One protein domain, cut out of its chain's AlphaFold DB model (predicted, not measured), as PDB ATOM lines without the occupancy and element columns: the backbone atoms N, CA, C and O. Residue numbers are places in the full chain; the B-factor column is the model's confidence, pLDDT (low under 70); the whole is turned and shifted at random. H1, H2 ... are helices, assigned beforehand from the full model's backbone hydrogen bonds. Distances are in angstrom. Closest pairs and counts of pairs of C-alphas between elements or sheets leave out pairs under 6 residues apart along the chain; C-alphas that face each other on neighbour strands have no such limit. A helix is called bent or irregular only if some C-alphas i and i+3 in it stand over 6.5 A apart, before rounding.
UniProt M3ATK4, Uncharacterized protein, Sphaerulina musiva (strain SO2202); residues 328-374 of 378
ATOM      1  N   ILE A 328     204.300 168.608 132.049       87.31
ATOM      2  CA  ILE A 328     204.916 169.701 131.288       87.31
ATOM      3  C   ILE A 328     206.413 169.436 131.230       87.31
ATOM      4  O   ILE A 328     207.022 169.137 132.252       87.31
ATOM      5  N   ASP A 329     207.003 169.562 130.047       87.25
ATOM      6  CA  ASP A 329     208.439 169.389 129.865       87.25
ATOM      7  C   ASP A 329     209.206 170.529 130.571       87.25
ATOM      8  O   ASP A 329     208.864 171.697 130.363       87.25
ATOM      9  N   PRO A 330     210.224 170.246 131.404       86.12
ATOM     10  CA  PRO A 330     211.039 171.285 132.036       86.12
ATOM     11  C   PRO A 330     211.789 172.189 131.044       86.12
ATOM     12  O   PRO A 330     212.175 173.291 131.427       86.12
ATOM     13  N   SER A 331     211.983 171.758 129.793       86.00
ATOM     14  CA  SER A 331     212.562 172.567 128.711       86.00
ATOM     15  C   SER A 331     211.563 173.526 128.044       86.00
ATOM     16  O   SER A 331     211.941 174.302 127.169       86.00
ATOM     17  N   THR A 332     210.291 173.505 128.463       86.19
ATOM     18  CA  THR A 332     209.253 174.413 127.955       86.19
ATOM     19  C   THR A 332     209.627 175.872 128.215       86.19
ATOM     20  O   THR A 332     210.008 176.235 129.328       86.19
ATOM     21  N   ASP A 333     209.436 176.716 127.200       87.56
ATOM     22  CA  ASP A 333     209.672 178.160 127.268       87.56
ATOM     23  C   ASP A 333     208.949 178.799 128.479       87.56
ATOM     24  O   ASP A 333     207.731 178.601 128.636       87.56
ATOM     25  N   PRO A 334     209.655 179.564 129.340       84.94
ATOM     26  CA  PRO A 334     209.054 180.245 130.486       84.94
ATOM     27  C   PRO A 334     207.858 181.137 130.119       84.94
ATOM     28  O   PRO A 334     206.929 181.246 130.926       84.94
ATOM     29  N   ASP A 335     207.827 181.713 128.914       85.25
ATOM     30  CA  ASP A 335     206.744 182.599 128.471       85.25
ATOM     31  C   ASP A 335     205.425 181.837 128.240       85.25
ATOM     32  O   ASP A 335     204.330 182.381 128.416       85.25
ATOM     33  N   VAL A 336     205.507 180.545 127.911       87.62
ATOM     34  CA  VAL A 336     204.351 179.667 127.652       87.62
ATOM     35  C   VAL A 336     204.035 178.769 128.855       87.62
ATOM     36  O   VAL A 336     202.909 178.276 129.001       87.62
ATOM     37  N   LEU A 337     204.996 178.598 129.767       85.31
ATOM     38  CA  LEU A 337     204.907 177.724 130.934       85.31
ATOM     39  C   LEU A 337     203.684 178.024 131.805       85.31
ATOM     40  O   LEU A 337     202.947 177.111 132.178       85.31
ATOM     41  N   LEU A 338     203.429 179.301 132.105       86.00
ATOM     42  CA  LEU A 338     202.312 179.693 132.969       86.00
ATOM     43  C   LEU A 338     200.952 179.348 132.342       86.00
ATOM     44  O   LEU A 338     200.027 178.929 133.042       86.00
ATOM     45  N   LEU A 339     200.830 179.503 131.022       87.88
ATOM     46  CA  LEU A 339     199.610 179.182 130.286       87.88
ATOM     47  C   LEU A 339     199.354 177.668 130.280       87.88
ATOM     48  O   LEU A 339     198.231 177.226 130.540       87.88
ATOM     49  N   LEU A 340     200.396 176.869 130.035       86.75
ATOM     50  CA  LEU A 340     200.312 175.408 130.061       86.75
ATOM     51  C   LEU A 340     200.031 174.880 131.468       86.75
ATOM     52  O   LEU A 340     199.158 174.026 131.625       86.75
ATOM     53  N   ALA A 341     200.678 175.438 132.491       85.31
ATOM     54  CA  ALA A 341     200.435 175.090 133.887       85.31
ATOM     55  C   ALA A 341     198.973 175.327 134.280       85.31
ATOM     56  O   ALA A 341     198.344 174.436 134.848       85.31
ATOM     57  N   LYS A 342     198.393 176.477 133.907       84.69
ATOM     58  CA  LYS A 342     196.968 176.761 134.144       84.69
ATOM     59  C   LYS A 342     196.057 175.748 133.453       84.69
ATOM     60  O   LYS A 342     195.159 175.205 134.091       84.69
ATOM     61  N   ARG A 343     196.316 175.436 132.181       84.75
ATOM     62  CA  ARG A 343     195.516 174.474 131.406       84.75
ATOM     63  C   ARG A 343     195.591 173.054 131.974       84.75
ATOM     64  O   ARG A 343     194.593 172.334 131.972       84.75
ATOM     65  N   GLN A 344     196.763 172.632 132.442       84.75
ATOM     66  CA  GLN A 344     196.943 171.302 133.028       84.75
ATOM     67  C   GLN A 344     196.356 171.212 134.431       84.75
ATOM     68  O   GLN A 344     195.734 170.206 134.766       84.75
ATOM     69  N   LEU A 345     196.448 172.282 135.218       82.69
ATOM     70  CA  LEU A 345     195.770 172.370 136.505       82.69
ATOM     71  C   LEU A 345     194.245 172.294 136.340       82.69
ATOM     72  O   LEU A 345     193.587 171.558 137.069       82.69
ATOM     73  N   GLU A 346     193.684 172.973 135.336       81.62
ATOM     74  CA  GLU A 346     192.260 172.880 134.999       81.62
ATOM     75  C   GLU A 346     191.871 171.441 134.620       81.62
ATOM     76  O   GLU A 346     190.898 170.894 135.144       81.62
ATOM     77  N   ARG A 347     192.677 170.762 133.794       80.69
ATOM     78  CA  ARG A 347     192.475 169.344 133.449       80.69
ATOM     79  C   ARG A 347     192.551 168.406 134.651       80.69
ATOM     80  O   ARG A 347     191.735 167.490 134.751       80.69
ATOM     81  N   LEU A 348     193.508 168.621 135.550       75.38
ATOM     82  CA  LEU A 348     193.640 167.850 136.786       75.38
ATOM     83  C   LEU A 348     192.429 168.074 137.690       75.38
ATOM     84  O   LEU A 348     191.850 167.108 138.179       75.38
ATOM     85  N   SER A 349     191.973 169.320 137.827       74.06
ATOM     86  CA  SER A 349     190.764 169.636 138.590       74.06
ATOM     87  C   SER A 349     189.540 168.893 138.026       74.06
ATOM     88  O   SER A 349     188.812 168.229 138.760       74.06
ATOM     89  N   LEU A 350     189.375 168.855 136.701       72.69
ATOM     90  CA  LEU A 350     188.270 168.145 136.051       72.69
ATOM     91  C   LEU A 350     188.282 166.631 136.314       72.69
ATOM     92  O   LEU A 350     187.214 166.028 136.404       72.69
ATOM     93  N   ARG A 351     189.465 166.020 136.458       68.56
ATOM     94  CA  ARG A 351     189.617 164.595 136.805       68.56
ATOM     95  C   ARG A 351     189.275 164.278 138.260       68.56
ATOM     96  O   ARG A 351     188.996 163.126 138.572       68.56
ATOM     97  N   HIS A 352     189.287 165.275 139.134       68.69
ATOM     98  CA  HIS A 352     189.009 165.108 140.560       68.69
ATOM     99  C   HIS A 352     187.643 165.657 140.979       68.69
ATOM    100  O   HIS A 352     187.320 165.625 142.161       68.69
ATOM    101  N   ASN A 353     186.828 166.125 140.030       71.94
ATOM    102  CA  ASN A 353     185.494 166.639 140.308       71.94
ATOM    103  C   ASN A 353     184.518 165.487 140.659       71.94
ATOM    104  O   ASN A 353     184.275 164.620 139.811       71.94
ATOM    105  N   PRO A 354     183.902 165.493 141.858       70.44
ATOM    106  CA  PRO A 354     183.016 164.426 142.320       70.44
ATOM    107  C   PRO A 354     181.730 164.329 141.494       70.44
ATOM    108  O   PRO A 354     181.159 163.252 141.374       70.44
ATOM    109  N   SER A 355     181.295 165.414 140.843       74.19
ATOM    110  CA  SER A 355     180.126 165.396 139.954       74.19
ATOM    111  C   SER A 355     180.364 164.627 138.651       74.19
ATOM    112  O   SER A 355     179.399 164.260 137.986       74.19
ATOM    113  N   ARG A 356     181.625 164.395 138.256       71.12
ATOM    114  CA  ARG A 356     181.976 163.607 137.058       71.12
ATOM    115  C   ARG A 356     182.330 162.152 137.365       71.12
ATOM    116  O   ARG A 356     182.270 161.336 136.452       71.12
ATOM    117  N   PHE A 357     182.667 161.841 138.615       69.25
ATOM    118  CA  PHE A 357     183.000 160.492 139.078       69.25
ATOM    119  C   PHE A 357     182.195 160.159 140.345       69.25
ATOM    120  O   PHE A 357     182.769 160.108 141.432       69.25
ATOM    121  N   PRO A 358     180.867 159.963 140.223       71.25
ATOM    122  CA  PRO A 358     179.992 159.711 141.371       71.25
ATOM    123  C   PRO A 358     180.270 158.366 142.060       71.25
ATOM    124  O   PRO A 358     179.929 158.200 143.227       71.25
ATOM    125  N   ASP A 359     180.910 157.430 141.354       78.31
ATOM    126  CA  ASP A 359     181.217 156.085 141.851       78.31
ATOM    127  C   ASP A 359     182.522 156.013 142.665       78.31
ATOM    128  O   ASP A 359     182.834 154.971 143.240       78.31
ATOM    129  N   ASP A 360     183.305 157.098 142.716       77.19
ATOM    130  CA  ASP A 360     184.556 157.150 143.473       77.19
ATOM    131  C   ASP A 360     184.319 157.793 144.857       77.19
ATOM    132  O   ASP A 360     184.141 159.015 144.946       77.19
ATOM    133  N   PRO A 361     184.333 157.004 145.952       77.19
ATOM    134  CA  PRO A 361     184.028 157.496 147.297       77.19
ATOM    135  C   PRO A 361     185.066 158.496 147.824       77.19
ATOM    136  O   PRO A 361     184.757 159.286 148.717       77.19
ATOM    137  N   ASP A 362     186.274 158.510 147.253       76.62
ATOM    138  CA  ASP A 362     187.360 159.402 147.656       76.62
ATOM    139  C   ASP A 362     187.393 160.701 146.831       76.62
ATOM    140  O   ASP A 362     188.121 161.642 147.172       76.62
ATOM    141  N   ALA A 363     186.604 160.801 145.754       72.44
ATOM    142  CA  ALA A 363     186.552 161.995 144.911       72.44
ATOM    143  C   ALA A 363     186.147 163.277 145.670       72.44
ATOM    144  O   ALA A 363     186.833 164.286 145.483       72.44
ATOM    145  N   PRO A 364     185.136 163.283 146.569       74.31
ATOM    146  CA  PRO A 364     184.779 164.475 147.344       74.31
ATOM    147  C   PRO A 364     185.919 164.966 148.245       74.31
ATOM    148  O   PRO A 364     186.190 166.166 148.310       74.31
ATOM    149  N   THR A 365     186.636 164.042 148.890       74.88
ATOM    150  CA  THR A 365     187.767 164.352 149.777       74.88
ATOM    151  C   THR A 365     188.937 164.955 149.002       74.88
ATOM    152  O   THR A 365     189.519 165.950 149.431       74.88
ATOM    153  N   ARG A 366     189.265 164.407 147.822       74.75
ATOM    154  CA  ARG A 366     190.315 164.964 146.950       74.75
ATOM    155  C   ARG A 366     189.918 166.333 146.393       74.75
ATOM    156  O   ARG A 366     190.748 167.234 146.353       74.75
ATOM    157  N   TRP A 367     188.654 166.513 146.014       72.50
ATOM    158  CA  TRP A 367     188.120 167.782 145.512       72.50
ATOM    159  C   TRP A 367     188.132 168.903 146.551       72.50
ATOM    160  O   TRP A 367     188.442 170.049 146.226       72.50
ATOM    161  N   TYR A 368     187.869 168.570 147.816       70.75
ATOM    162  CA  TYR A 368     187.906 169.528 148.919       70.75
ATOM    163  C   TYR A 368     189.260 170.255 149.014       70.75
ATOM    164  O   TYR A 368     189.296 171.476 149.175       70.75
ATOM    165  N   VAL A 369     190.376 169.547 148.802       70.50
ATOM    166  CA  VAL A 369     191.736 170.122 148.790       70.50
ATOM    167  C   VAL A 369     191.923 171.144 147.657       70.50
ATOM    168  O   VAL A 369     192.545 172.192 147.853       70.50
ATOM    169  N   PHE A 370     191.346 170.882 146.483       63.78
ATOM    170  CA  PHE A 370     191.401 171.807 145.347       63.78
ATOM    171  C   PHE A 370     190.497 173.031 145.542       63.78
ATOM    172  O   PHE A 370     190.864 174.132 145.151       63.78
ATOM    173  N   SER A 371     189.330 172.860 146.167       63.84
ATOM    174  CA  SER A 371     188.369 173.957 146.367       63.84
ATOM    175  C   SER A 371     188.734 174.913 147.514       63.84
ATOM    176  O   SER A 371     188.449 176.105 147.439       63.84
ATOM    177  N   THR A 372     189.404 174.427 148.562       59.81
ATOM    178  CA  THR A 372     189.746 175.236 149.751       59.81
ATOM    179  C   THR A 372     190.975 176.124 149.566       59.81
ATOM    180  O   THR A 372     191.127 177.113 150.278       59.81
ATOM    181  N   SER A 373     191.821 175.839 148.575       54.03
ATOM    182  CA  SER A 373     192.981 176.672 148.229       54.03
ATOM    183  C   SER A 373     192.615 177.950 147.455       54.03
ATOM    184  O   SER A 373     193.485 178.787 147.223       54.03
ATOM    185  N   HIS A 374     191.337 178.144 147.105       48.03
ATOM    186  CA  HIS A 374     190.849 179.317 146.369       48.03
ATOM    187  C   HIS A 374     190.119 180.363 147.232       48.03
ATOM    188  O   HIS A 374     189.763 181.414 146.721       48.03
TER     189      HIS A 374
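What this domain is: This is residues 328 to 374 of the 378 residues of an uncharacterized protein of Sphaerulina musiva (strain SO2202) (UniProt M3ATK4). One long helix, H1, makes most of the length, and a short helix, H2, folds back from its far end to form a lopsided helical hairpin, opened like a V. A hook of residues 328 to 333 leads into H1, and a loop of residues 353 to 362 makes the turn to H2. The printed part has 47 residues with two named helices, H1 then H2, and no named strand; its class is all helix. It is loose and elongated, with a radius of gyration of the C-alphas of 13.4 A and spans of 38 by 20 by 14 A.

Where its parts are: H1 holds residues 334 to 352, from C-alpha 334 at (209.054, 180.245, 130.486) to C-alpha 352 at (189.009, 165.108, 140.560), 27.1 A away. H1 is only just irregular: C-alphas 335 and 338 are 7.0 A apart. H2 holds residues 363 to 372, is 14.5 A long from first to last C-alpha, and ends with C-alpha 372 at (189.746, 175.236, 149.751).

How they stand to each other: H1 touches H2 with residues 349 to 352 alone. Their closest C-alphas, those of His 352 and Trp 367, are 5.7 A apart, while the two centres are 17.2 A apart. The helices run opposite ways at a steep tilt of 42 degrees and form a helical hairpin. The O i to N i+4 pairs are within hydrogen-bond range in 13 of 15 cases in H1 and 4 of 6 in H2.

The domain as a whole: The two C-alphas farthest apart, those of Asp 335 and Asp 359, are 39.2 A apart. The printed part has no cut, and the link from H1 to H2, 10 residues, is short. The mean pLDDT of the printed part is 76.7; residues 351 to 352, residue 357 and residues 370 to 374 are under 70.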